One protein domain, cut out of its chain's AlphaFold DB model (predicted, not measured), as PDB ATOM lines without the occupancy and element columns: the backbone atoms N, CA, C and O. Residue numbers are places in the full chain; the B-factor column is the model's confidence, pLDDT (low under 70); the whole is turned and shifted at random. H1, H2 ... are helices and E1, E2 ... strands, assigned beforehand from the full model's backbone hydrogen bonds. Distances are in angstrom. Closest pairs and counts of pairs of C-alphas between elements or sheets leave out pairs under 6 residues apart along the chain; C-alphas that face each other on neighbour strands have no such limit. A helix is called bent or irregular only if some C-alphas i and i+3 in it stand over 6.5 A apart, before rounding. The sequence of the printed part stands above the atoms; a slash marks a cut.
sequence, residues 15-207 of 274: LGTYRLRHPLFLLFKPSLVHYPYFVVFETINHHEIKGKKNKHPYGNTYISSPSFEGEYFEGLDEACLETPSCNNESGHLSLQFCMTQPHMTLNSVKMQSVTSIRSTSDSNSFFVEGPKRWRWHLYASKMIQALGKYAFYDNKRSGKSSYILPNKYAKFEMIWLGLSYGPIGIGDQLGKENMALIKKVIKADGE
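This is residues 15 to 207 of the 274 residues of an uncharacterized protein of Firmicutes bacterium HGW-Firmicutes-2 (UniProt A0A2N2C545). A small, twisted wall of four parallel strands has the helices H3 and H5 over one face, while H2 grazes the sheet and H1 sits beyond H2. On the E4 side of the sheet H6 lies near H5 and H7 lies near H6, and the long loop of residues 43 to 69 reaches far from the body. You are reading 193 printed residues with seven named helices and four named strands, in the order H1 E1 H2 E2 H3 E3 H4 H5 E4 H6 H7; the sheet runs E1 E2 E3 E4. The class is mixed, helices and strands, though under half of the residues, 84, are in named elements. The whole is compact, with a radius of gyration of the C-alphas of 18.2 A and spans of 50 by 47 by 32 A.

Begin with the sheet of E1, residues 38 to 42, E2, residues 94 to 98, E3, residues 114 to 118, and E4, residues 150 to 152. E1 and E4 are its edge strands, and it is only just strongly twisted, its C-alphas lying up to 4.4 A off their best plane. Between E1 and E2, at 24 degrees, find N 41 and O 96 within hydrogen-bond range at 2.8 A; between E2 and E3, also at 24 degrees, N 118 and O 97 at 2.8 A; between E3 and E4, at 37 degrees, N 152 and O 117 at 2.8 A. H3, residues 102 to 110, and H5, residues 132 to 146, lie on the same face, two layers of helices and sheet. H3 runs along the strands at a height over the sheet of 10.4 A, over E3 and only just over E2, with 3 C-alphas there; Ser 108 and Val 114 have its closest C-alphas to E3, 6.2 A apart. H5 lies over E4 at a height of 7.2 A, at 17 degrees to E4 on the local plane; the closest C-alphas, of Ser 141 and Ala 151, are 5.1 A apart. H2, residues 70 to 82, only grazes the sheet with residues 76 to 81. With residues 70 to 74 alone it only just touches H3, with 3 pairs of C-alphas within 8 A, the closest those of Phe 73 and Asn 107 at 7.3 A. With residues 75 to 80 alone it only just touches H1, residues 25 to 32, also with 3 pairs, the closest C-alphas being those of Lys 29 and Ala 79 at 6.5 A. H4, residues 123 to 129, is close to H5 but not clearly touching, the closest C-alphas, of Phe 126 and Arg 133, being 7.4 A apart. H6, residues 170 to 179, is close to H5 but not clearly touching, at a shallow tilt of 10 degrees, the same way, with the closest C-alphas, of Trp 134 and Trp 176, 7.8 A apart. H7, residues 195 to 198, is close to H6 but not clearly touching, the closest C-alphas, of Lys 171 and Leu 197, being 7.4 A apart. Three strand-helix-strand units, parallel neighbour strands with helices between, have right-handed crossovers: E1, H2, E2; E2, H3, E3; and E3, H4 H5, E4. Every O i to N i+4 pair is within hydrogen-bond range in H2 and H6; it is 3 of 5 in H3, 9 of 11 in H5, 1 of 4 in H1 with 1 of 5 O i to N i+3 pairs, and 1 of 3 in H4 with 3 of 4, while H7 is too short for such a pair.

Find C-alpha 38 at (178.179, 115.154, 161.934), from which E1 runs 13.1 A to C-alpha 42; E2 spans 13.2 A and E3 11.3 A. H5 is the longest helix, 21.9 A from C-alpha 132 at (183.691, 142.098, 154.138) to C-alpha 146; H2 spans 18.6 A, H6 14.3 A and H3 14.1 A. H1 and H4 are irregular, but only just: C-alphas 27 and 30 are 6.53 A apart, and C-alphas 124 and 127 are 6.7 A apart. H7 ends at C-alpha 198, (165.696, 127.628, 148.474).

Look to Gly 51 and Ala 204 for the two C-alphas farthest apart, 57.5 A. The printed part has no cut. The long links are E1 to H2, H2 to E2, E4 to H6 and H6 to H7. The mean pLDDT of the printed part is 71.0, and 72 residues are under 70: 15 to 70, 86 to 87, 124 to 129 and 160 to 167.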
ATOM      1  N   LEU A  15     180.307 121.641 170.136       34.81
ATOM      2  CA  LEU A  15     181.118 121.287 171.301       34.81
ATOM      3  C   LEU A  15     181.708 122.573 171.909       34.81
ATOM      4  O   LEU A  15     182.732 123.072 171.458       34.81
ATOM      5  N   GLY A  16     181.027 123.145 172.905       27.33
ATOM      6  CA  GLY A  16     181.537 124.278 173.681       27.33
ATOM      7  C   GLY A  16     182.616 123.836 174.673       27.33
ATOM      8  O   GLY A  16     182.493 122.799 175.323       27.33
ATOM      9  N   THR A  17     183.681 124.627 174.810       29.08
ATOM     10  CA  THR A  17     184.817 124.348 175.700       29.08
ATOM     11  C   THR A  17     184.387 124.294 177.173       29.08
ATOM     12  O   THR A  17     184.174 125.333 177.803       29.08
ATOM     13  N   TYR A  18     184.305 123.093 177.746       24.86
ATOM     14  CA  TYR A  18     184.280 122.884 179.197       24.86
ATOM     15  C   TYR A  18     185.699 122.605 179.710       24.86
ATOM     16  O   TYR A  18     186.569 122.198 178.946       24.86
ATOM     17  N   ARG A  19     185.960 122.876 181.000       27.55
ATOM     18  CA  ARG A  19     187.245 122.621 181.684       27.55
ATOM     19  C   ARG A  19     187.741 121.200 181.383       27.55
ATOM     20  O   ARG A  19     187.215 120.250 181.953       27.55
ATOM     21  N   LEU A  20     188.781 121.058 180.570       29.84
ATOM     22  CA  LEU A  20     189.367 119.752 180.275       29.84
ATOM     23  C   LEU A  20     190.830 119.763 180.696       29.84
ATOM     24  O   LEU A  20     191.661 120.467 180.130       29.84
ATOM     25  N   ARG A  21     191.121 119.010 181.759       29.12
ATOM     26  CA  ARG A  21     192.485 118.580 182.071       29.12
ATOM     27  C   ARG A  21     192.790 117.322 181.256       29.12
ATOM     28  O   ARG A  21     191.890 116.556 180.920       29.12
ATOM     29  N   HIS A  22     194.078 117.138 181.005       34.25
ATOM     30  CA  HIS A  22     194.712 116.191 180.089       34.25
ATOM     31  C   HIS A  22     194.301 114.693 180.156       34.25
ATOM     32  O   HIS A  22     194.525 114.027 179.151       34.25
ATOM     33  N   PRO A  23     193.688 114.101 181.215       31.17
ATOM     34  CA  PRO A  23     193.376 112.664 181.189       31.17
ATOM     35  C   PRO A  23     191.923 112.303 180.796       31.17
ATOM     36  O   PRO A  23     191.461 111.215 181.119       31.17
ATOM     37  N   LEU A  24     191.167 113.175 180.114       36.44
ATOM     38  CA  LEU A  24     189.721 112.977 179.875       36.44
ATOM     39  C   LEU A  24     189.311 112.477 178.475       36.44
ATOM     40  O   LEU A  24     188.139 112.575 178.118       36.44
ATOM     41  N   PHE A  25     190.218 111.869 177.707       38.16
ATOM     42  CA  PHE A  25     189.892 111.251 176.409       38.16
ATOM     43  C   PHE A  25     188.729 110.233 176.497       38.16
ATOM     44  O   PHE A  25     187.876 110.158 175.613       38.16
ATOM     45  N   LEU A  26     188.603 109.546 177.639       37.97
ATOM     46  CA  LEU A  26     187.527 108.591 177.933       37.97
ATOM     47  C   LEU A  26     186.128 109.222 178.119       37.97
ATOM     48  O   LEU A  26     185.139 108.496 178.060       37.97
ATOM     49  N   LEU A  27     186.004 110.542 178.321       43.56
ATOM     50  CA  LEU A  27     184.696 111.195 178.503       43.56
ATOM     51  C   LEU A  27     183.969 111.508 177.188       43.56
ATOM     52  O   LEU A  27     182.745 111.615 177.198       43.56
ATOM     53  N   PHE A  28     184.683 111.659 176.066       43.47
ATOM     54  CA  PHE A  28     184.066 112.055 174.792       43.47
ATOM     55  C   PHE A  28     183.518 110.880 173.992       43.47
ATOM     56  O   PHE A  28     182.471 111.011 173.357       43.47
ATOM     57  N   LYS A  29     184.178 109.720 174.073       45.31
ATOM     58  CA  LYS A  29     183.795 108.508 173.339       45.31
ATOM     59  C   LYS A  29     182.319 108.120 173.550       45.31
ATOM     60  O   LYS A  29     181.636 107.912 172.554       45.31
ATOM     61  N   PRO A  30     181.757 108.132 174.779       48.59
ATOM     62  CA  PRO A  30     180.336 107.832 174.984       48.59
ATOM     63  C   PRO A  30     179.390 108.884 174.389       48.59
ATOM     64  O   PRO A  30     178.287 108.552 173.972       48.59
ATOM     65  N   SER A  31     179.796 110.159 174.350       49.88
ATOM     66  CA  SER A  31     178.950 111.239 173.825       49.88
ATOM     67  C   SER A  31     178.868 111.234 172.299       49.88
ATOM     68  O   SER A  31     177.813 111.550 171.765       49.88
ATOM     69  N   LEU A  32     179.939 110.854 171.595       48.59
ATOM     70  CA  LEU A  32     179.966 110.823 170.124       48.59
ATOM     71  C   LEU A  32     179.102 109.695 169.534       48.59
ATOM     72  O   LEU A  32     178.499 109.885 168.482       48.59
ATOM     73  N   VAL A  33     178.953 108.574 170.250       48.59
ATOM     74  CA  VAL A  33     178.146 107.403 169.836       48.59
ATOM     75  C   VAL A  33     176.669 107.747 169.582       48.59
ATOM     76  O   VAL A  33     175.997 107.062 168.815       48.59
ATOM     77  N   HIS A  34     176.150 108.827 170.174       48.34
ATOM     78  CA  HIS A  34     174.756 109.249 170.003       48.34
ATOM     79  C   HIS A  34     174.498 110.142 168.777       48.34
ATOM     80  O   HIS A  34     173.339 110.459 168.503       48.34
ATOM     81  N   TYR A  35     175.532 110.550 168.035       52.44
ATOM     82  CA  TYR A  35     175.403 111.508 166.932       52.44
ATOM     83  C   TYR A  35     175.865 110.885 165.612       52.44
ATOM     84  O   TYR A  35     177.024 111.027 165.232       52.44
ATOM     85  N   PRO A  36     174.969 110.219 164.867       51.81
ATOM     86  CA  PRO A  36     175.377 109.354 163.765       51.81
ATOM     87  C   PRO A  36     175.696 110.097 162.461       51.81
ATOM     88  O   PRO A  36     175.874 109.438 161.443       51.81
ATOM     89  N   TYR A  37     175.749 111.437 162.444       57.59
ATOM     90  CA  TYR A  37     175.837 112.214 161.197       57.59
ATOM     91  C   TYR A  37     177.073 113.116 161.119       57.59
ATOM     92  O   TYR A  37     177.870 112.991 160.187       57.59
ATOM     93  N   PHE A  38     177.218 114.058 162.058       56.03
ATOM     94  CA  PHE A  38     178.179 115.154 161.934       56.03
ATOM     95  C   PHE A  38     178.364 115.913 163.252       56.03
ATOM     96  O   PHE A  38     177.393 116.126 163.979       56.03
ATOM     97  N   VAL A  39     179.585 116.382 163.530       63.91
ATOM     98  CA  VAL A  39     179.897 117.214 164.706       63.91
ATOM     99  C   VAL A  39     180.526 118.539 164.287       63.91
ATOM    100  O   VAL A  39     181.389 118.587 163.410       63.91
ATOM    101  N   VAL A  40     180.120 119.626 164.952       60.81
ATOM    102  CA  VAL A  40     180.782 120.929 164.837       60.81
ATOM    103  C   VAL A  40     181.692 121.129 166.043       60.81
ATOM    104  O   VAL A  40     181.241 121.240 167.184       60.81
ATOM    105  N   PHE A  41     182.988 121.209 165.775       65.69
ATOM    106  CA  PHE A  41     183.994 121.538 166.770       65.69
ATOM    107  C   PHE A  41     184.199 123.049 166.819       65.69
ATOM    108  O   PHE A  41     184.652 123.639 165.839       65.69
ATOM    109  N   GLU A  42     183.868 123.679 167.945       55.62
ATOM    110  CA  GLU A  42     183.971 125.128 168.116       55.62
ATOM    111  C   GLU A  42     185.028 125.491 169.154       55.62
ATOM    112  O   GLU A  42     184.971 125.069 170.308       55.62
ATOM    113  N   THR A  43     185.985 126.331 168.759       51.53
ATOM    114  CA  THR A  43     186.967 126.879 169.698       51.53
ATOM    115  C   THR A  43     186.630 128.320 170.051       51.53
ATOM    116  O   THR A  43     186.778 129.221 169.225       51.53
ATOM    117  N   ILE A  44     186.232 128.563 171.300       50.19
ATOM    118  CA  ILE A  44     186.036 129.919 171.820       50.19
ATOM    119  C   ILE A  44     187.355 130.390 172.437       50.19
ATOM    120  O   ILE A  44     187.752 129.948 173.514       50.19
ATOM    121  N   ASN A  45     188.048 131.307 171.760       42.22
ATOM    122  CA  ASN A  45     189.247 131.939 172.306       42.22
ATOM    123  C   ASN A  45     188.887 133.233 173.032       42.22
ATOM    124  O   ASN A  45     188.561 134.243 172.410       42.22
ATOM    125  N   HIS A  46     189.014 133.226 174.356       39.72
ATOM    126  CA  HIS A  46     189.047 134.456 175.135       39.72
ATOM    127  C   HIS A  46     190.491 134.957 175.206       39.72
ATOM    128  O   HIS A  46     191.327 134.354 175.875       39.72
ATOM    129  N   HIS A  47     190.792 136.071 174.533       34.50
ATOM    130  CA  HIS A  47     192.030 136.799 174.798       34.50
ATOM    131  C   HIS A  47     191.992 137.336 176.235       34.50
ATOM    132  O   HIS A  47     191.118 138.129 176.604       34.50
ATOM    133  N   GLU A  48     192.950 136.915 177.058       35.16
ATOM    134  CA  GLU A  48     193.210 137.554 178.341       35.16
ATOM    135  C   GLU A  48     193.795 138.950 178.070       35.16
ATOM    136  O   GLU A  48     194.966 139.112 177.728       35.16
ATOM    137  N   ILE A  49     192.961 139.988 178.166       36.06
ATOM    138  CA  ILE A  49     193.441 141.370 178.149       36.06
ATOM    139  C   ILE A  49     194.009 141.640 179.542       36.06
ATOM    140  O   ILE A  49     193.246 141.813 180.497       36.06
ATOM    141  N   LYS A  50     195.344 141.679 179.664       34.75
ATOM    142  CA  LYS A  50     196.032 142.066 180.908       34.75
ATOM    143  C   LYS A  50     195.375 143.319 181.499       34.75
ATOM    144  O   LYS A  50     195.362 144.376 180.873       34.75
ATOM    145  N   GLY A  51     194.824 143.189 182.704       42.81
ATOM    146  CA  GLY A  51     194.259 144.307 183.469       42.81
ATOM    147  C   GLY A  51     192.750 144.541 183.335       42.81
ATOM    148  O   GLY A  51     192.228 145.406 184.035       42.81
ATOM    149  N   LYS A  52     192.010 143.772 182.523       40.47
ATOM    150  CA  LYS A  52     190.536 143.782 182.555       40.47
ATOM    151  C   LYS A  52     190.029 142.422 183.019       40.47
ATOM    152  O   LYS A  52     190.181 141.428 182.321       40.47
ATOM    153  N   LYS A  53     189.395 142.375 184.199       40.91
ATOM    154  CA  LYS A  53     188.579 141.222 184.610       40.91
ATOM    155  C   LYS A  53     187.477 141.048 183.562       40.91
ATOM    156  O   LYS A  53     186.488 141.777 183.582       40.91
ATOM    157  N   ASN A  54     187.694 140.134 182.622       37.72
ATOM    158  CA  ASN A  54     186.767 139.780 181.557       37.72
ATOM    159  C   ASN A  54     185.454 139.275 182.174       37.72
ATOM    160  O   ASN A  54     185.321 138.098 182.498       37.72
ATOM    161  N   LYS A  55     184.470 140.162 182.350       36.25
ATOM    162  CA  LYS A  55     183.077 139.745 182.494       36.25
ATOM    163  C   LYS A  55     182.548 139.465 181.092       36.25
ATOM    164  O   LYS A  55     182.366 140.388 180.304       36.25
ATOM    165  N   HIS A  56     182.288 138.194 180.793       40.31
ATOM    166  CA  HIS A  56     181.323 137.837 179.756       40.31
ATOM    167  C   HIS A  56     179.989 138.544 180.073       40.31
ATOM    168  O   HIS A  56     179.671 138.678 181.261       40.31
ATOM    169  N   PRO A  57     179.141 138.902 179.093       38.69
ATOM    170  CA  PRO A  57     177.757 139.309 179.369       38.69
ATOM    171  C   PRO A  57     176.938 138.267 180.170       38.69
ATOM    172  O   PRO A  57     175.852 138.586 180.637       38.69
ATOM    173  N   TYR A  58     177.481 137.058 180.392       39.03
ATOM    174  CA  TYR A  58     176.891 135.973 181.192       39.03
ATOM    175  C   TYR A  58     177.772 135.508 182.372       39.03
ATOM    176  O   TYR A  58     177.579 134.419 182.895       39.03
ATOM    177  N   GLY A  59     178.746 136.312 182.812       30.53
ATOM    178  CA  GLY A  59     179.348 136.175 184.149       30.53
ATOM    179  C   GLY A  59     180.363 135.047 184.401       30.53
ATOM    180  O   GLY A  59     180.922 135.022 185.493       30.53
ATOM    181  N   ASN A  60     180.664 134.168 183.440       34.53
ATOM    182  CA  ASN A  60     181.600 133.059 183.671       34.53
ATOM    183  C   ASN A  60     183.059 133.391 183.307       34.53
ATOM    184  O   ASN A  60     183.347 133.955 182.250       34.53
ATOM    185  N   THR A  61     183.982 133.001 184.191       32.91
ATOM    186  CA  THR A  61     185.439 133.072 184.005       32.91
ATOM    187  C   THR A  61     185.901 131.900 183.135       32.91
ATOM    188  O   THR A  61     185.879 130.756 183.588       32.91
ATOM    189  N   TYR A  62     186.331 132.158 181.898       37.69
ATOM    190  CA  TYR A  62     186.926 131.125 181.045       37.69
ATOM    191  C   TYR A  62     188.445 131.091 181.218       37.69
ATOM    192  O   TYR A  62     189.109 132.125 181.207       37.69
ATOM    193  N   ILE A  63     188.982 129.883 181.379       32.12
ATOM    194  CA  ILE A  63     190.411 129.600 181.255       32.12
ATOM    195  C   ILE A  63     190.690 129.531 179.751       32.12
ATOM    196  O   ILE A  63     190.019 128.770 179.054       32.12
ATOM    197  N   SER A  64     191.649 130.307 179.244       36.62
ATOM    198  CA  SER A  64     192.226 130.052 177.923       36.62
ATOM    199  C   SER A  64     192.808 128.639 177.951       36.62
ATOM    200  O   SER A  64     193.783 128.396 178.664       36.62
ATOM    201  N   SER A  65     192.165 127.689 177.270       39.66
ATOM    202  CA  SER A  65     192.690 126.325 177.168       39.66
ATOM    203  C   SER A  65     194.112 126.396 176.594       39.66
ATOM    204  O   SER A  65     194.345 127.252 175.731       39.66
ATOM    205  N   PRO A  66     195.067 125.575 177.071       45.28
ATOM    206  CA  PRO A  66     196.412 125.587 176.519       45.28
ATOM    207  C   PRO A  66     196.316 125.339 175.015       45.28
ATOM    208  O   PRO A  66     195.422 124.623 174.559       45.28
ATOM    209  N   SER A  67     197.189 126.007 174.264       52.03
ATOM    210  CA  SER A  67     197.425 125.779 172.838       52.03
ATOM    211  C   SER A  67     197.224 124.304 172.513       52.03
ATOM    212  O   SER A  67     197.955 123.476 173.040       52.03
ATOM    213  N   PHE A  68     196.192 123.980 171.729       58.81
ATOM    214  CA  PHE A  68     195.896 122.598 171.371       58.81
ATOM    215  C   PHE A  68     197.132 122.014 170.671       58.81
ATOM    216  O   PHE A  68     197.495 122.455 169.578       58.81
ATOM    217  N   GLU A  69     197.821 121.095 171.343       64.69
ATOM    218  CA  GLU A  69     199.022 120.446 170.817       64.69
ATOM    219  C   GLU A  69     198.645 119.335 169.823       64.69
ATOM    220  O   GLU A  69     197.475 118.973 169.692       64.69
ATOM    221  N   GLY A  70     199.633 118.808 169.091       68.19
ATOM    222  CA  GLY A  70     199.412 117.792 168.054       68.19
ATOM    223  C   GLY A  70     198.658 116.557 168.560       68.19
ATOM    224  O   GLY A  70     197.704 116.132 167.915       68.19
ATOM    225  N   GLU A  71     199.006 116.072 169.756       74.75
ATOM    226  CA  GLU A  71     198.396 114.886 170.380       74.75
ATOM    227  C   GLU A  71     196.878 115.027 170.577       74.75
ATOM    228  O   GLU A  71     196.131 114.059 170.438       74.75
ATOM    229  N   TYR A  72     196.391 116.243 170.853       79.06
ATOM    230  CA  TYR A  72     194.955 116.488 171.001       79.06
ATOM    231  C   TYR A  72     194.201 116.231 169.694       79.06
ATOM    232  O   TYR A  72     193.132 115.619 169.696       79.06
ATOM    233  N   PHE A  73     194.746 116.722 168.580       82.31
ATOM    234  CA  PHE A  73     194.127 116.566 167.268       82.31
ATOM    235  C   PHE A  73     194.191 115.120 166.783       82.31
ATOM    236  O   PHE A  73     193.231 114.662 166.176       82.31
ATOM    237  N   GLU A  74     195.269 114.401 167.092       84.50
ATOM    238  CA  GLU A  74     195.404 112.974 166.778       84.50
ATOM    239  C   GLU A  74     194.350 112.140 167.513       84.50
ATOM    240  O   GLU A  74     193.600 111.408 166.872       84.50
ATOM    241  N   GLY A  75     194.202 112.331 168.829       83.81
ATOM    242  CA  GLY A  75     193.169 111.627 169.592       83.81
ATOM    243  C   GLY A  75     191.752 111.978 169.126       83.81
ATOM    244  O   GLY A  75     190.899 111.100 169.000       83.81
ATOM    245  N   LEU A  76     191.474 113.258 168.850       83.81
ATOM    246  CA  LEU A  76     190.168 113.675 168.328       83.81
ATOM    247  C   LEU A  76     189.860 113.013 166.977       83.81
ATOM    248  O   LEU A  76     188.727 112.581 166.764       83.81
ATOM    249  N   ASP A  77     190.853 112.920 166.091       88.75
ATOM    250  CA  ASP A  77     190.702 112.261 164.796       88.75
ATOM    251  C   ASP A  77     190.396 110.771 164.963       88.75
ATOM    252  O   ASP A  77     189.398 110.295 164.425       88.75
ATOM    253  N   GLU A  78     191.180 110.061 165.781       88.50
ATOM    254  CA  GLU A  78     190.982 108.639 166.089       88.50
ATOM    255  C   GLU A  78     189.575 108.371 166.638       88.50
ATOM    256  O   GLU A  78     188.863 107.503 166.135       88.50
ATOM    257  N   ALA A  79     189.115 109.171 167.605       84.75
ATOM    258  CA  ALA A  79     187.780 109.016 168.180       84.75
ATOM    259  C   ALA A  79     186.660 109.201 167.141       84.75
ATOM    260  O   ALA A  79     185.650 108.491 167.178       84.75
ATOM    261  N   CYS A  80     186.817 110.148 166.213       86.56
ATOM    262  CA  CYS A  80     185.868 110.346 165.123       86.56
ATOM    263  C   CYS A  80     185.915 109.202 164.099       86.56
ATOM    264  O   CYS A  80     184.854 108.771 163.651       86.56
ATOM    265  N   LEU A  81     187.105 108.687 163.770       88.38
ATOM    266  CA  LEU A  81     187.299 107.560 162.849       88.38
ATOM    267  C   LEU A  81     186.717 106.249 163.392       88.38
ATOM    268  O   LEU A  81     186.105 105.488 162.648       88.38
ATOM    269  N   GLU A  82     186.862 105.997 164.694       88.31
ATOM    270  CA  GLU A  82     186.292 104.820 165.360       88.31
ATOM    271  C   GLU A  82     184.772 104.896 165.540       88.31
ATOM    272  O   GLU A  82     184.141 103.875 165.814       88.31
ATOM    273  N   THR A  83     184.177 106.090 165.430       82.81
ATOM    274  CA  THR A  83     182.730 106.287 165.583       82.81
ATOM    275  C   THR A  83     182.043 106.070 164.232       82.81
ATOM    276  O   THR A  83     182.161 106.931 163.356       82.81
ATOM    277  N   PRO A  84     181.291 104.971 164.031       81.94
ATOM    278  CA  PRO A  84     180.672 104.684 162.743       81.94
ATOM    279  C   PRO A  84     179.589 105.711 162.402       81.94
ATOM    280  O   PRO A  84     178.787 106.093 163.256       81.94
ATOM    281  N   SER A  85     179.514 106.106 161.134       79.62
ATOM    282  CA  SER A  85     178.415 106.914 160.602       79.62
ATOM    283  C   SER A  85     177.868 106.237 159.353       79.62
ATOM    284  O   SER A  85     178.492 106.242 158.298       79.62
ATOM    285  N   CYS A  86     176.690 105.624 159.472       65.12
ATOM    286  CA  CYS A  86     176.073 104.853 158.389       65.12
ATOM    287  C   CYS A  86     175.487 105.716 157.259       65.12
ATOM    288  O   CYS A  86     175.111 105.180 156.222       65.12
ATOM    289  N   ASN A  87     175.405 107.034 157.460       66.56
ATOM    290  CA  ASN A  87     174.699 107.961 156.576       66.56
ATOM    291  C   ASN A  87     175.619 109.020 155.945       66.56
ATOM    292  O   ASN A  87     175.122 109.986 155.366       66.56
ATOM    293  N   ASN A  88     176.944 108.876 156.061       70.06
ATOM    294  CA  ASN A  88     177.904 109.719 155.351       70.06
ATOM    295  C   ASN A  88     178.884 108.866 154.526       70.06
ATOM    296  O   ASN A  88     179.174 107.722 154.865       70.06
ATOM    297  N   GLU A  89     179.386 109.421 153.419       71.88
ATOM    298  CA  GLU A  89     180.279 108.706 152.487       71.88
ATOM    299  C   GLU A  89     181.605 108.278 153.134       71.88
ATOM    300  O   GLU A  89     182.248 107.341 152.670       71.88
ATOM    301  N   SER A  90     182.012 108.951 154.215       79.31
ATOM    302  CA  SER A  90     183.235 108.644 154.955       79.31
ATOM    303  C   SER A  90     183.157 107.354 155.781       79.31
ATOM    304  O   SER A  90     184.194 106.816 156.154       79.31
ATOM    305  N   GLY A  91     181.958 106.861 156.112       83.69
ATOM    306  CA  GLY A  91     181.760 105.675 156.960       83.69
ATOM    307  C   GLY A  91     182.078 105.883 158.450       83.69
ATOM    308  O   GLY A  91     181.785 105.017 159.276       83.69
ATOM    309  N   HIS A  92     182.619 107.043 158.812       86.38
ATOM    310  CA  HIS A  92     182.946 107.455 160.173       86.38
ATOM    311  C   HIS A  92     182.381 108.842 160.470       86.38
ATOM    312  O   HIS A  92     181.928 109.559 159.576       86.38
ATOM    313  N   LEU A  93     182.422 109.275 161.725       85.06
ATOM    314  CA  LEU A  93     181.926 110.590 162.104       85.06
ATOM    315  C   LEU A  93     182.748 111.699 161.428       85.06
ATOM    316  O   LEU A  93     183.963 111.794 161.601       85.06
ATOM    317  N   SER A  94     182.071 112.537 160.645       88.38
ATOM    318  CA  SER A  94     182.666 113.704 159.993       88.38
ATOM    319  C   SER A  94     182.681 114.910 160.935       88.38
ATOM    320  O   SER A  94     181.692 115.195 161.619       88.38
ATOM    321  N   LEU A  95     183.784 115.654 160.918       88.38
ATOM    322  CA  LEU A  95     184.030 116.814 161.763       88.38
ATOM    323  C   LEU A  95     184.098 118.100 160.934       88.38
ATOM    324  O   LEU A  95     184.786 118.181 159.911       88.38
ATOM    325  N   GLN A  96     183.425 119.139 161.423       90.50
ATOM    326  CA  GLN A  96     183.597 120.502 160.942       90.50
ATOM    327  C   GLN A  96     184.270 121.368 161.977       90.50
ATOM    328  O   GLN A  96     183.784 121.555 163.090       90.50
ATOM    329  N   PHE A  97     185.344 121.998 161.545       91.31
ATOM    330  CA  PHE A  97     186.050 122.981 162.330       91.31
ATOM    331  C   PHE A  97     185.376 124.354 162.263       91.31
ATOM    332  O   PHE A  97     185.089 124.885 161.190       91.31
ATOM    333  N   CYS A  98     185.146 124.951 163.429       87.62
ATOM    334  CA  CYS A  98     184.530 126.256 163.621       87.62
ATOM    335  C   CYS A  98     185.437 127.146 164.483       87.62
ATOM    336  O   CYS A  98     186.055 126.681 165.440       87.62
ATOM    337  N   MET A  99     185.504 128.439 164.146       81.25
ATOM    338  CA  MET A  99     186.304 129.442 164.867       81.25
ATOM    339  C   MET A  99     187.800 129.093 164.974       81.25
ATOM    340  O   MET A  99     188.467 129.446 165.947       81.25
ATOM    341  N   THR A 100     188.342 128.423 163.954       81.00
ATOM    342  CA  THR A 100     189.722 127.933 163.972       81.00
ATOM    343  C   THR A 100     190.755 129.039 163.940       81.00
ATOM    344  O   THR A 100     190.670 129.979 163.148       81.00
ATOM    345  N   GLN A 101     191.818 128.841 164.712       81.19
ATOM    346  CA  GLN A 101     193.069 129.559 164.516       81.19
ATOM    347  C   GLN A 101     193.891 128.942 163.371       81.19
ATOM    348  O   GLN A 101     193.733 127.752 163.088       81.19
ATOM    349  N   PRO A 102     194.839 129.690 162.773       85.75
ATOM    350  CA  PRO A 102     195.665 129.189 161.673       85.75
ATOM    351  C   PRO A 102     196.359 127.847 161.953       85.75
ATOM    352  O   PRO A 102     196.390 126.991 161.077       85.75
ATOM    353  N   HIS A 103     196.863 127.624 163.172       84.19
ATOM    354  CA  HIS A 103     197.525 126.363 163.529       84.19
ATOM    355  C   HIS A 103     196.559 125.162 163.504       84.19
ATOM    356  O   HIS A 103     196.926 124.089 163.039       84.19
ATOM    357  N   MET A 104     195.306 125.356 163.928       86.69
ATOM    358  CA  MET A 104     194.260 124.325 163.898       86.69
ATOM    359  C   MET A 104     193.876 123.998 162.457       86.69
ATOM    360  O   MET A 104     193.773 122.836 162.075       86.69
ATOM    361  N   THR A 105     193.715 125.042 161.637       89.44
ATOM    362  CA  THR A 105     193.455 124.899 160.204       89.44
ATOM    363  C   THR A 105     194.564 124.090 159.530       89.44
ATOM    364  O   THR A 105     194.259 123.185 158.763       89.44
ATOM    365  N   LEU A 106     195.839 124.337 159.850       91.88
ATOM    366  CA  LEU A 106     196.960 123.558 159.311       91.88
ATOM    367  C   LEU A 106     196.994 122.114 159.839       91.88
ATOM    368  O   LEU A 106     197.242 121.198 159.060       91.88
ATOM    369  N   ASN A 107     196.683 121.890 161.119       90.19
ATOM    370  CA  ASN A 107     196.600 120.538 161.685       90.19
ATOM    371  C   ASN A 107     195.520 119.679 161.015       90.19
ATOM    372  O   ASN A 107     195.700 118.467 160.915       90.19
ATOM    373  N   SER A 108     194.455 120.287 160.478       93.12
ATOM    374  CA  SER A 108     193.395 119.553 159.770       93.12
ATOM    375  C   SER A 108     193.897 118.703 158.595       93.12
ATOM    376  O   SER A 108     193.236 117.737 158.227       93.12
ATOM    377  N   VAL A 109     195.069 119.016 158.024       94.75
ATOM    378  CA  VAL A 109     195.692 118.222 156.950       94.75
ATOM    379  C   VAL A 109     195.998 116.797 157.408       94.75
ATOM    380  O   VAL A 109     195.906 115.869 156.612       94.75
ATOM    381  N   LYS A 110     196.340 116.615 158.689       93.69
ATOM    382  CA  LYS A 110     196.614 115.298 159.276       93.69
ATOM    383  C   LYS A 110     195.349 114.559 159.710       93.69
ATOM    384  O   LYS A 110     195.428 113.370 159.975       93.69
ATOM    385  N   MET A 111     194.219 115.259 159.793       93.19
ATOM    386  CA  MET A 111     192.976 114.718 160.331       93.19
ATOM    387  C   MET A 111     192.060 114.253 159.205       93.19
ATOM    388  O   MET A 111     191.609 115.068 158.390       93.19
ATOM    389  N   GLN A 112     191.765 112.959 159.160       92.56
ATOM    390  CA  GLN A 112     190.856 112.376 158.168       92.56
ATOM    391  C   GLN A 112     189.389 112.682 158.487       92.56
ATOM    392  O   GLN A 112     188.601 112.933 157.576       92.56
ATOM    393  N   SER A 113     189.038 112.762 159.772       90.94
ATOM    394  CA  SER A 113     187.693 113.097 160.241       90.94
ATOM    395  C   SER A 113     187.257 114.508 159.863       90.94
ATOM    396  O   SER A 113     186.069 114.745 159.642       90.94
ATOM    397  N   VAL A 114     188.191 115.459 159.757       93.12
ATOM    398  CA  VAL A 114     187.864 116.839 159.384       93.12
ATOM    399  C   VAL A 114     187.547 116.891 157.901       93.12
ATOM    400  O   VAL A 114     188.441 116.771 157.065       93.12
ATOM    401  N   THR A 115     186.286 117.143 157.571       91.88
ATOM    402  CA  THR A 115     185.833 117.286 156.182       91.88
ATOM    403  C   THR A 115     185.649 118.744 155.798       91.88
ATOM    404  O   THR A 115     185.852 119.108 154.642       91.88
ATOM    405  N   SER A 116     185.323 119.621 156.751       92.69
ATOM    406  CA  SER A 116     185.033 121.025 156.458       92.69
ATOM    407  C   SER A 116     185.542 121.999 157.516       92.69
ATOM    408  O   SER A 116     185.752 121.653 158.678       92.69
ATOM    409  N   ILE A 117     185.760 123.247 157.100       94.12
ATOM    410  CA  ILE A 117     186.254 124.331 157.954       94.12
ATOM    411  C   ILE A 117     185.428 125.585 157.690       94.12
ATOM    412  O   ILE A 117     185.222 125.980 156.538       94.12
ATOM    413  N   ARG A 118     184.968 126.245 158.754       92.00
ATOM    414  CA  ARG A 118     184.272 127.525 158.653       92.00
ATOM    415  C   ARG A 118     185.224 128.600 158.128       92.00
ATOM    416  O   ARG A 118     186.281 128.864 158.686       92.00
ATOM    417  N   SER A 119     184.801 129.241 157.050       91.31
ATOM    418  CA  SER A 119     185.571 130.230 156.283       91.31
ATOM    419  C   SER A 119     185.266 131.684 156.665       91.31
ATOM    420  O   SER A 119     185.938 132.608 156.206       91.31
ATOM    421  N   THR A 120     184.242 131.902 157.495       87.88
ATOM    422  CA  THR A 120     183.828 133.222 157.979       87.88
ATOM    423  C   THR A 120     183.461 133.200 159.454       87.88
ATOM    424  O   THR A 120     183.252 132.155 160.052       87.88
ATOM    425  N   SER A 121     183.310 134.382 160.030       81.62
ATOM    426  CA  SER A 121     182.612 134.607 161.296       81.62
ATOM    427  C   SER A 121     181.110 134.286 161.221       81.62
ATOM    428  O   SER A 121     180.532 134.203 160.130       81.62
ATOM    429  N   ASP A 122     180.474 134.236 162.389       80.50
ATOM    430  CA  ASP A 122     179.056 133.912 162.587       80.50
ATOM    431  C   ASP A 122     178.085 134.751 161.761       80.50
ATOM    432  O   ASP A 122     178.235 135.955 161.599       80.50
ATOM    433  N   SER A 123     176.993 134.163 161.303       71.94
ATOM    434  CA  SER A 123     175.982 134.788 160.450       71.94
ATOM    435  C   SER A 123     175.410 136.094 161.002       71.94
ATOM    436  O   SER A 123     175.226 137.050 160.246       71.94
ATOM    437  N   ASN A 124     175.238 136.189 162.322       67.62
ATOM    438  CA  ASN A 124     174.742 137.391 162.988       67.62
ATOM    439  C   ASN A 124     175.754 138.549 163.003       67.62
ATOM    440  O   ASN A 124     175.342 139.694 163.129       67.62
ATOM    441  N   SER A 125     177.055 138.334 162.806       58.81
ATOM    442  CA  SER A 125     178.018 139.446 162.739       58.81
ATOM    443  C   SER A 125     177.999 140.183 161.380       58.81
ATOM    444  O   SER A 125     178.772 141.116 161.170       58.81
ATOM    445  N   PHE A 126     177.079 139.841 160.454       56.62
ATOM    446  CA  PHE A 126     176.953 140.530 159.154       56.62
ATOM    447  C   PHE A 126     176.555 141.988 159.364       56.62
ATOM    448  O   PHE A 126     176.964 142.857 158.600       56.62
ATOM    449  N   PHE A 127     175.824 142.278 160.440       56.31
ATOM    450  CA  PHE A 127     175.502 143.647 160.834       56.31
ATOM    451  C   PHE A 127     176.755 144.493 161.109       56.31
ATOM    452  O   PHE A 127     176.735 145.696 160.868       56.31
ATOM    453  N   VAL A 128     177.842 143.868 161.567       57.03
ATOM    454  CA  VAL A 128     179.104 144.539 161.913       57.03
ATOM    455  C   VAL A 128     180.067 144.559 160.724       57.03
ATOM    456  O   VAL A 128     180.765 145.543 160.485       57.03
ATOM    457  N   GLU A 129     180.109 143.481 159.947       63.81
ATOM    458  CA  GLU A 129     181.160 143.272 158.943       63.81
ATOM    459  C   GLU A 129     180.681 143.481 157.504       63.81
ATOM    460  O   GLU A 129     181.475 143.804 156.616       63.81
ATOM    461  N   GLY A 130     179.379 143.329 157.265       71.38
ATOM    462  CA  GLY A 130     178.749 143.523 155.970       71.38
ATOM    463  C   GLY A 130     179.409 142.702 154.850       71.38
ATOM    464  O   GLY A 130     179.831 141.563 155.065       71.38
ATOM    465  N   PRO A 131     179.578 143.291 153.650       72.50
ATOM    466  CA  PRO A 131     180.201 142.624 152.503       72.50
ATOM    467  C   PRO A 131     181.661 142.182 152.710       72.50
ATOM    468  O   PRO A 131     182.210 141.491 151.851       72.50
ATOM    469  N   LYS A 132     182.325 142.563 153.820       77.19
ATOM    470  CA  LYS A 132     183.691 142.098 154.138       77.19
ATOM    471  C   LYS A 132     183.761 140.571 154.272       77.19
ATOM    472  O   LYS A 132     184.789 139.975 153.961       77.19
ATOM    473  N   ARG A 133     182.650 139.936 154.639       81.12
ATOM    474  CA  ARG A 133     182.530 138.478 154.790       81.12
ATOM    475  C   ARG A 133     182.658 137.707 153.501       81.12
ATOM    476  O   ARG A 133     183.319 136.680 153.490       81.12
ATOM    477  N   TRP A 134     182.082 138.221 152.416       83.56
ATOM    478  CA  TRP A 134     182.246 137.608 151.096       83.56
ATOM    479  C   TRP A 134     183.725 137.544 150.732       83.56
ATOM    480  O   TRP A 134     184.185 136.569 150.156       83.56
ATOM    481  N   ARG A 135     184.496 138.557 151.146       82.69
ATOM    482  CA  ARG A 135     185.948 138.578 150.955       82.69
ATOM    483  C   ARG A 135     186.628 137.489 151.774       82.69
ATOM    484  O   ARG A 135     187.412 136.734 151.221       82.69
ATOM    485  N   TRP A 136     186.328 137.395 153.063       86.81
ATOM    486  CA  TRP A 136     186.922 136.360 153.908       86.81
ATOM    487  C   TRP A 136     186.597 134.965 153.399       86.81
ATOM    488  O   TRP A 136     187.524 134.189 153.209       86.81
ATOM    489  N   HIS A 137     185.332 134.709 153.058       90.00
ATOM    490  CA  HIS A 137     184.906 133.444 152.475       90.00
ATOM    491  C   HIS A 137     185.717 133.104 151.231       90.00
ATOM    492  O   HIS A 137     186.398 132.094 151.208       90.00
ATOM    493  N   LEU A 138     185.714 133.978 150.223       89.19
ATOM    494  CA  LEU A 138     186.370 133.714 148.944       89.19
ATOM    495  C   LEU A 138     187.860 133.398 149.079       89.19
ATOM    496  O   LEU A 138     188.363 132.473 148.444       89.19
ATOM    497  N   TYR A 139     188.568 134.163 149.907       88.06
ATOM    498  CA  TYR A 139     190.007 133.990 150.080       88.06
ATOM    499  C   TYR A 139     190.325 132.787 150.975       88.06
ATOM    500  O   TYR A 139     191.246 132.033 150.660       88.06
ATOM    501  N   ALA A 140     189.548 132.566 152.041       90.62
ATOM    502  CA  ALA A 140     189.696 131.402 152.908       90.62
ATOM    503  C   ALA A 140     189.336 130.103 152.177       90.62
ATOM    504  O   ALA A 140     190.047 129.119 152.334       90.62
ATOM    505  N   SER A 141     188.308 130.099 151.321       92.19
ATOM    506  CA  SER A 141     187.886 128.926 150.549       92.19
ATOM    507  C   SER A 141     189.009 128.364 149.686       92.19
ATOM    508  O   SER A 141     189.174 127.150 149.632       92.19
ATOM    509  N   LYS A 142     189.836 129.223 149.073       90.81
ATOM    510  CA  LYS A 142     191.008 128.771 148.307       90.81
ATOM    511  C   LYS A 142     192.033 128.059 149.190       90.81
ATOM    512  O   LYS A 142     192.554 127.021 148.796       90.81
ATOM    513  N   MET A 143     192.311 128.607 150.374       91.19
ATOM    514  CA  MET A 143     193.228 127.989 151.332       91.19
ATOM    515  C   MET A 143     192.662 126.668 151.855       91.19
ATOM    516  O   MET A 143     193.348 125.659 151.801       91.19
ATOM    517  N   ILE A 144     191.408 126.655 152.306       94.12
ATOM    518  CA  ILE A 144     190.727 125.466 152.837       94.12
ATOM    519  C   ILE A 144     190.698 124.347 151.783       94.12
ATOM    520  O   ILE A 144     191.028 123.206 152.097       94.12
ATOM    521  N   GLN A 145     190.419 124.685 150.520       91.69
ATOM    522  CA  GLN A 145     190.478 123.735 149.408       91.69
ATOM    523  C   GLN A 145     191.892 123.175 149.199       91.69
ATOM    524  O   GLN A 145     192.043 121.979 148.963       91.69
ATOM    525  N   ALA A 146     192.931 124.008 149.298       92.25
ATOM    526  CA  ALA A 146     194.319 123.557 149.171       92.25
ATOM    527  C   ALA A 146     194.736 122.579 150.286       92.25
ATOM    528  O   ALA A 146     195.664 121.801 150.095       92.25
ATOM    529  N   LEU A 147     194.029 122.583 151.423       94.06
ATOM    530  CA  LEU A 147     194.192 121.614 152.512       94.06
ATOM    531  C   LEU A 147     193.339 120.345 152.315       94.06
ATOM    532  O   LEU A 147     193.285 119.498 153.203       94.06
ATOM    533  N   GLY A 148     192.646 120.220 151.177       93.12
ATOM    534  CA  GLY A 148     191.762 119.096 150.866       93.12
ATOM    535  C   GLY A 148     190.434 119.123 151.622       93.12
ATOM    536  O   GLY A 148     189.790 118.086 151.748       93.12
ATOM    537  N   LYS A 149     190.032 120.282 152.161       93.62
ATOM    538  CA  LYS A 149     188.828 120.432 152.989       93.62
ATOM    539  C   LYS A 149     187.763 121.268 152.282       93.62
ATOM    540  O   LYS A 149     188.054 122.062 151.385       93.62
ATOM    541  N   TYR A 150     186.519 121.131 152.726       92.56
ATOM    542  CA  TYR A 150     185.389 121.916 152.239       92.56
ATOM    543  C   TYR A 150     185.221 123.219 153.025       92.56
ATOM    544  O   TYR A 150     185.250 123.238 154.256       92.56
ATOM    545  N   ALA A 151     185.003 124.330 152.324       92.94
ATOM    546  CA  ALA A 151     184.802 125.624 152.963       92.94
ATOM    547  C   ALA A 151     183.338 125.805 153.376       92.94
ATOM    548  O   ALA A 151     182.454 125.929 152.533       92.94
ATOM    549  N   PHE A 152     183.078 125.873 154.677       91.69
ATOM    550  CA  PHE A 152     181.749 126.158 155.205       91.69
ATOM    551  C   PHE A 152     181.542 127.673 155.326       91.69
ATOM    552  O   PHE A 152     182.302 128.359 156.017       91.69
ATOM    553  N   TYR A 153     180.528 128.221 154.651       89.56
ATOM    554  CA  TYR A 153     180.235 129.665 154.657       89.56
ATOM    555  C   TYR A 153     179.394 130.124 155.867       89.56
ATOM    556  O   TYR A 153     179.016 131.292 155.960       89.56
ATOM    557  N   ASP A 154     179.158 129.230 156.830       88.69
ATOM    558  CA  ASP A 154     178.265 129.413 157.974       88.69
ATOM    559  C   ASP A 154     176.765 129.427 157.623       88.69
ATOM    560  O   ASP A 154     176.370 129.690 156.489       88.69
ATOM    561  N   ASN A 155     175.918 129.150 158.615       86.62
ATOM    562  CA  ASN A 155     174.466 129.091 158.472       86.62
ATOM    563  C   ASN A 155     173.904 130.442 158.021       86.62
ATOM    564  O   ASN A 155     174.057 131.437 158.725       86.62
ATOM    565  N   LYS A 156     173.191 130.511 156.895       84.56
ATOM    566  CA  LYS A 156     172.549 131.755 156.437       84.56
ATOM    567  C   LYS A 156     171.038 131.654 156.485       84.56
ATOM    568  O   LYS A 156     170.453 130.584 156.376       84.56
ATOM    569  N   ARG A 157     170.406 132.815 156.633       81.56
ATOM    570  CA  ARG A 157     168.950 132.947 156.608       81.56
ATOM    571  C   ARG A 157     168.474 133.233 155.193       81.56
ATOM    572  O   ARG A 157     168.970 134.156 154.543       81.56
ATOM    573  N   SER A 158     167.505 132.452 154.749       81.88
ATOM    574  CA  SER A 158     166.811 132.571 153.470       81.88
ATOM    575  C   SER A 158     165.651 133.579 153.534       81.88
ATOM    576  O   SER A 158     165.317 134.210 152.522       81.88
ATOM    577  N   GLY A 159     165.047 133.761 154.714       73.06
ATOM    578  CA  GLY A 159     163.892 134.622 154.966       73.06
ATOM    579  C   GLY A 159     164.198 135.925 155.714       73.06
ATOM    580  O   GLY A 159     165.327 136.228 156.111       73.06
ATOM    581  N   LYS A 160     163.151 136.739 155.912       63.03
ATOM    582  CA  LYS A 160     163.203 137.900 156.813       63.03
ATOM    583  C   LYS A 160     163.130 137.389 158.255       63.03
ATOM    584  O   LYS A 160     162.159 136.742 158.625       63.03
ATOM    585  N   SER A 161     164.142 137.694 159.065       56.88
ATOM    586  CA  SER A 161     164.118 137.394 160.500       56.88
ATOM    587  C   SER A 161     163.225 138.388 161.247       56.88
ATOM    588  O   SER A 161     163.204 139.570 160.906       56.88
ATOM    589  N   SER A 162     162.518 137.915 162.273       49.72
ATOM    590  CA  SER A 162     161.702 138.734 163.177       49.72
ATOM    591  C   SER A 162     162.499 139.413 164.297       49.72
ATOM    592  O   SER A 162     161.991 140.356 164.892       49.72
ATOM    593  N   TYR A 163     163.728 138.973 164.589       52.62
ATOM    594  CA  TYR A 163     164.423 139.370 165.823       52.62
ATOM    595  C   TYR A 163     165.534 140.407 165.642       52.62
ATOM    596  O   TYR A 163     165.862 141.112 166.589       52.62
ATOM    597  N   ILE A 164     166.125 140.529 164.451       52.50
ATOM    598  CA  ILE A 164     167.206 141.485 164.175       52.50
ATOM    599  C   ILE A 164     167.084 141.883 162.703       52.50
ATOM    600  O   ILE A 164     166.864 141.006 161.869       52.50
ATOM    601  N   LEU A 165     167.162 143.192 162.430       55.84
ATOM    602  CA  LEU A 165     167.017 143.891 161.140       55.84
ATOM    603  C   LEU A 165     167.019 142.999 159.876       55.84
ATOM    604  O   LEU A 165     167.929 142.187 159.690       55.84
ATOM    605  N   PRO A 166     166.067 143.193 158.943       58.53
ATOM    606  CA  PRO A 166     165.928 142.336 157.770       58.53
ATOM    607  C   PRO A 166     167.243 142.229 156.983       58.53
ATOM    608  O   PRO A 166     167.812 143.234 156.552       58.53
ATOM    609  N   ASN A 167     167.713 140.994 156.770       65.38
ATOM    610  CA  ASN A 167     168.886 140.722 155.945       65.38
ATOM    611  C   ASN A 167     168.586 141.097 154.483       65.38
ATOM    612  O   ASN A 167     168.032 140.305 153.719       65.38
ATOM    613  N   LYS A 168     168.982 142.308 154.075       72.69
ATOM    614  CA  LYS A 168     168.811 142.797 152.695       72.69
ATOM    615  C   LYS A 168     169.609 142.007 151.649       72.69
ATOM    616  O   LYS A 168     169.367 142.180 150.458       72.69
ATOM    617  N   TYR A 169     170.529 141.138 152.070       77.88
ATOM    618  CA  TYR A 169     171.399 140.362 151.187       77.88
ATOM    619  C   TYR A 169     171.078 138.866 151.160       77.88
ATOM    620  O   TYR A 169     171.854 138.115 150.583       77.88
ATOM    621  N   ALA A 170     169.937 138.418 151.703       78.88
ATOM    622  CA  ALA A 170     169.576 136.994 151.767       78.88
ATOM    623  C   ALA A 170     169.754 136.251 150.426       78.88
ATOM    624  O   ALA A 170     170.311 135.160 150.390       78.88
ATOM    625  N   LYS A 171     169.379 136.877 149.300       81.44
ATOM    626  CA  LYS A 171     169.607 136.310 147.958       81.44
ATOM    627  C   LYS A 171     171.092 136.079 147.649       81.44
ATOM    628  O   LYS A 171     171.439 135.024 147.137       81.44
ATOM    629  N   PHE A 172     171.954 137.048 147.955       80.31
ATOM    630  CA  PHE A 172     173.399 136.926 147.737       80.31
ATOM    631  C   PHE A 172     174.030 135.902 148.680       80.31
ATOM    632  O   PHE A 172     174.872 135.129 148.248       80.31
ATOM    633  N   GLU A 173     173.595 135.852 149.940       83.25
ATOM    634  CA  GLU A 173     174.054 134.844 150.901       83.25
ATOM    635  C   GLU A 173     173.727 133.418 150.432       83.25
ATOM    636  O   GLU A 173     174.583 132.543 150.519       83.25
ATOM    637  N   MET A 174     172.532 133.190 149.870       82.38
ATOM    638  CA  MET A 174     172.164 131.887 149.297       82.38
ATOM    639  C   MET A 174     173.001 131.522 148.067       82.38
ATOM    640  O   MET A 174     173.394 130.370 147.916       82.38
ATOM    641  N   ILE A 175     173.305 132.498 147.203       81.56
ATOM    642  CA  ILE A 175     174.206 132.278 146.061       81.56
ATOM    643  C   ILE A 175     175.590 131.855 146.564       81.56
ATOM    644  O   ILE A 175     176.142 130.875 146.075       81.56
ATOM    645  N   TRP A 176     176.137 132.549 147.565       83.69
ATOM    646  CA  TRP A 176     177.439 132.199 148.132       83.69
ATOM    647  C   TRP A 176     177.447 130.836 148.822       83.69
ATOM    648  O   TRP A 176     178.426 130.114 148.677       83.69
ATOM    649  N   LEU A 177     176.360 130.449 149.496       85.69
ATOM    650  CA  LEU A 177     176.220 129.094 150.035       85.69
ATOM    651  C   LEU A 177     176.336 128.035 148.935       85.69
ATOM    652  O   LEU A 177     177.163 127.136 149.057       85.69
ATOM    653  N   GLY A 178     175.579 128.170 147.842       83.81
ATOM    654  CA  GLY A 178     175.640 127.220 146.725       83.81
ATOM    655  C   GLY A 178     177.008 127.189 146.034       83.81
ATOM    656  O   GLY A 178     177.510 126.125 145.683       83.81
ATOM    657  N   LEU A 179     177.657 128.348 145.894       86.12
ATOM    658  CA  LEU A 179     178.980 128.467 145.272       86.12
ATOM    659  C   LEU A 179     180.143 128.045 146.182       86.12
ATOM    660  O   LEU A 179     181.271 127.944 145.703       86.12
ATOM    661  N   SER A 180     179.907 127.809 147.474       85.69
ATOM    662  CA  SER A 180     180.967 127.466 148.432       85.69
ATOM    663  C   SER A 180     181.513 126.047 148.272       85.69
ATOM    664  O   SER A 180     182.583 125.757 148.800       85.69
ATOM    665  N   TYR A 181     180.779 125.164 147.581       86.25
ATOM    666  CA  TYR A 181     181.038 123.720 147.469       86.25
ATOM    667  C   TYR A 181     181.098 122.950 148.805       86.25
ATOM    668  O   TYR A 181     181.228 121.729 148.798       86.25
ATOM    669  N   GLY A 182     180.994 123.631 149.946       87.75
ATOM    670  CA  GLY A 182     180.973 123.014 151.262       87.75
ATOM    671  C   GLY A 182     179.565 122.792 151.805       87.75
ATOM    672  O   GLY A 182     178.581 122.915 151.071       87.75
ATOM    673  N   PRO A 183     179.459 122.456 153.103       87.44
ATOM    674  CA  PRO A 183     178.170 122.249 153.750       87.44
ATOM    675  C   PRO A 183     177.251 123.470 153.598       87.44
ATOM    676  O   PRO A 183     177.689 124.618 153.707       87.44
ATOM    677  N   ILE A 184     175.957 123.228 153.375       85.62
ATOM    678  CA  ILE A 184     174.949 124.289 153.278       85.62
ATOM    679  C   ILE A 184     174.147 124.346 154.570       85.62
ATOM    680  O   ILE A 184     173.435 123.412 154.921       85.62
ATOM    681  N   GLY A 185     174.244 125.482 155.255       85.19
ATOM    682  CA  GLY A 185     173.507 125.742 156.482       85.19
ATOM    683  C   GLY A 185     172.361 126.725 156.269       85.19
ATOM    684  O   GLY A 185     172.610 127.893 155.955       85.19
ATOM    685  N   ILE A 186     171.120 126.287 156.488       85.94
ATOM    686  CA  ILE A 186     169.938 127.162 156.527       85.94
ATOM    687  C   ILE A 186     169.585 127.431 157.992       85.94
ATOM    688  O   ILE A 186     169.201 126.532 158.727       85.94
ATOM    689  N   GLY A 187     169.773 128.678 158.424       84.19
ATOM    690  CA  GLY A 187     169.625 129.107 159.821       84.19
ATOM    691  C   GLY A 187     168.322 129.849 160.120       84.19
ATOM    692  O   GLY A 187     168.288 130.683 161.031       84.19
ATOM    693  N   ASP A 188     167.289 129.658 159.299       81.75
ATOM    694  CA  ASP A 188     165.947 130.169 159.578       81.75
ATOM    695  C   ASP A 188     165.298 129.383 160.730       81.75
ATOM    696  O   ASP A 188     165.730 128.292 161.091       81.75
ATOM    697  N   GLN A 189     164.255 129.953 161.337       81.50
ATOM    698  CA  GLN A 189     163.405 129.169 162.234       81.50
ATOM    699  C   GLN A 189     162.657 128.116 161.416       81.50
ATOM    700  O   GLN A 189     162.223 128.421 160.304       81.50
ATOM    701  N   LEU A 190     162.452 126.933 161.998       82.69
ATOM    702  CA  LEU A 190     161.697 125.857 161.358       82.69
ATOM    703  C   LEU A 190     160.319 126.353 160.898       82.69
ATOM    704  O   LEU A 190     159.569 126.963 161.669       82.69
ATOM    705  N   GLY A 191     160.001 126.124 159.626       85.06
ATOM    706  CA  GLY A 191     158.756 126.558 158.987       85.06
ATOM    707  C   GLY A 191     158.709 128.047 158.617       85.06
ATOM    708  O   GLY A 191     157.654 128.549 158.221       85.06
ATOM    709  N   LYS A 192     159.814 128.786 158.776       85.31
ATOM    710  CA  LYS A 192     159.960 130.205 158.385       85.31
ATOM    711  C   LYS A 192     160.963 130.408 157.251       85.31
ATOM    712  O   LYS A 192     161.287 131.548 156.914       85.31
ATOM    713  N   GLU A 193     161.439 129.325 156.655       86.50
ATOM    714  CA  GLU A 193     162.333 129.329 155.512       86.50
ATOM    715  C   GLU A 193     161.665 129.994 154.302       86.50
ATOM    716  O   GLU A 193     160.474 129.834 154.018       86.50
ATOM    717  N   ASN A 194     162.458 130.707 153.508       88.19
ATOM    718  CA  ASN A 194     162.011 131.190 152.213       88.19
ATOM    719  C   ASN A 194     162.147 130.077 151.168       88.19
ATOM    720  O   ASN A 194     163.094 130.052 150.377       88.19
ATOM    721  N   MET A 195     161.172 129.168 151.138       88.44
ATOM    722  CA  MET A 195     161.186 128.027 150.215       88.44
ATOM    723  C   MET A 195     161.205 128.443 148.742       88.44
ATOM    724  O   MET A 195     161.782 127.738 147.922       88.44
ATOM    725  N   ALA A 196     160.644 129.602 148.388       89.06
ATOM    726  CA  ALA A 196     160.716 130.126 147.022       89.06
ATOM    727  C   ALA A 196     162.149 130.505 146.602       89.06
ATOM    728  O   ALA A 196     162.461 130.507 145.412       89.06
ATOM    729  N   LEU A 197     163.016 130.848 147.560       85.50
ATOM    730  CA  LEU A 197     164.436 131.094 147.322       85.50
ATOM    731  C   LEU A 197     165.241 129.790 147.351       85.50
ATOM    732  O   LEU A 197     166.042 129.576 146.448       85.50
ATOM    733  N   ILE A 198     164.995 128.917 148.333       85.56
ATOM    734  CA  ILE A 198     165.696 127.628 148.474       85.56
ATOM    735  C   ILE A 198     165.463 126.743 147.244       85.56
ATOM    736  O   ILE A 198     166.420 126.232 146.675       85.56
ATOM    737  N   LYS A 199     164.224 126.665 146.739       87.31
ATOM    738  CA  LYS A 199     163.868 125.909 145.520       87.31
ATOM    739  C   LYS A 199     164.595 126.360 144.246       87.31
ATOM    740  O   LYS A 199     164.476 125.699 143.226       87.31
ATOM    741  N   LYS A 200     165.332 127.476 144.269       83.62
ATOM    742  CA  LYS A 200     166.170 127.905 143.135       83.62
ATOM    743  C   LYS A 200     167.541 127.238 143.104       83.62
ATOM    744  O   LYS A 200     168.213 127.329 142.084       83.62
ATOM    745  N   VAL A 201     167.966 126.647 144.216       77.88
ATOM    746  CA  VAL A 201     169.292 126.037 144.385       77.88
ATOM    747  C   VAL A 201     169.207 124.555 144.747       77.88
ATOM    748  O   VAL A 201     170.229 123.942 145.036       77.88
ATOM    749  N   ILE A 202     168.006 123.974 144.713       84.31
ATOM    750  CA  ILE A 202     167.776 122.537 144.869       84.31
ATOM    751  C   ILE A 202     166.948 122.018 143.693       84.31
ATOM    752  O   ILE A 202     166.086 122.730 143.169       84.31
ATOM    753  N   LYS A 203     167.214 120.784 143.277       83.94
ATOM    754  CA  LYS A 203     166.396 120.025 142.331       83.94
ATOM    755  C   LYS A 203     165.112 119.535 143.013       83.94
ATOM    756  O   LYS A 203     164.924 119.676 144.222       83.94
ATOM    757  N   ALA A 204     164.200 118.978 142.217       85.56
ATOM    758  CA  ALA A 204     162.912 118.484 142.706       85.56
ATOM    759  C   ALA A 204     163.041 117.305 143.693       85.56
ATOM    760  O   ALA A 204     162.176 117.139 144.547       85.56
ATOM    761  N   ASP A 205     164.118 116.530 143.591       85.25
ATOM    762  CA  ASP A 205     164.484 115.422 144.482       85.25
ATOM    763  C   ASP A 205     165.242 115.875 145.747       85.25
ATOM    764  O   ASP A 205     165.573 115.052 146.597       85.25
ATOM    765  N   GLY A 206     165.495 117.179 145.896       81.25
ATOM    766  CA  GLY A 206     166.232 117.747 147.022       81.25
ATOM    767  C   GLY A 206     167.745 117.830 146.819       81.25
ATOM    768  O   GLY A 206     168.425 118.380 147.687       81.25
ATOM    769  N   GLU A 207     168.288 117.367 145.686       82.56
ATOM    770  CA  GLU A 207     169.715 117.507 145.395       82.56
ATOM    771  C   GLU A 207     170.090 118.986 145.255       82.56
ATOM    772  O   GLU A 207     169.468 119.751 144.514       82.56
TER     773      GLU A 207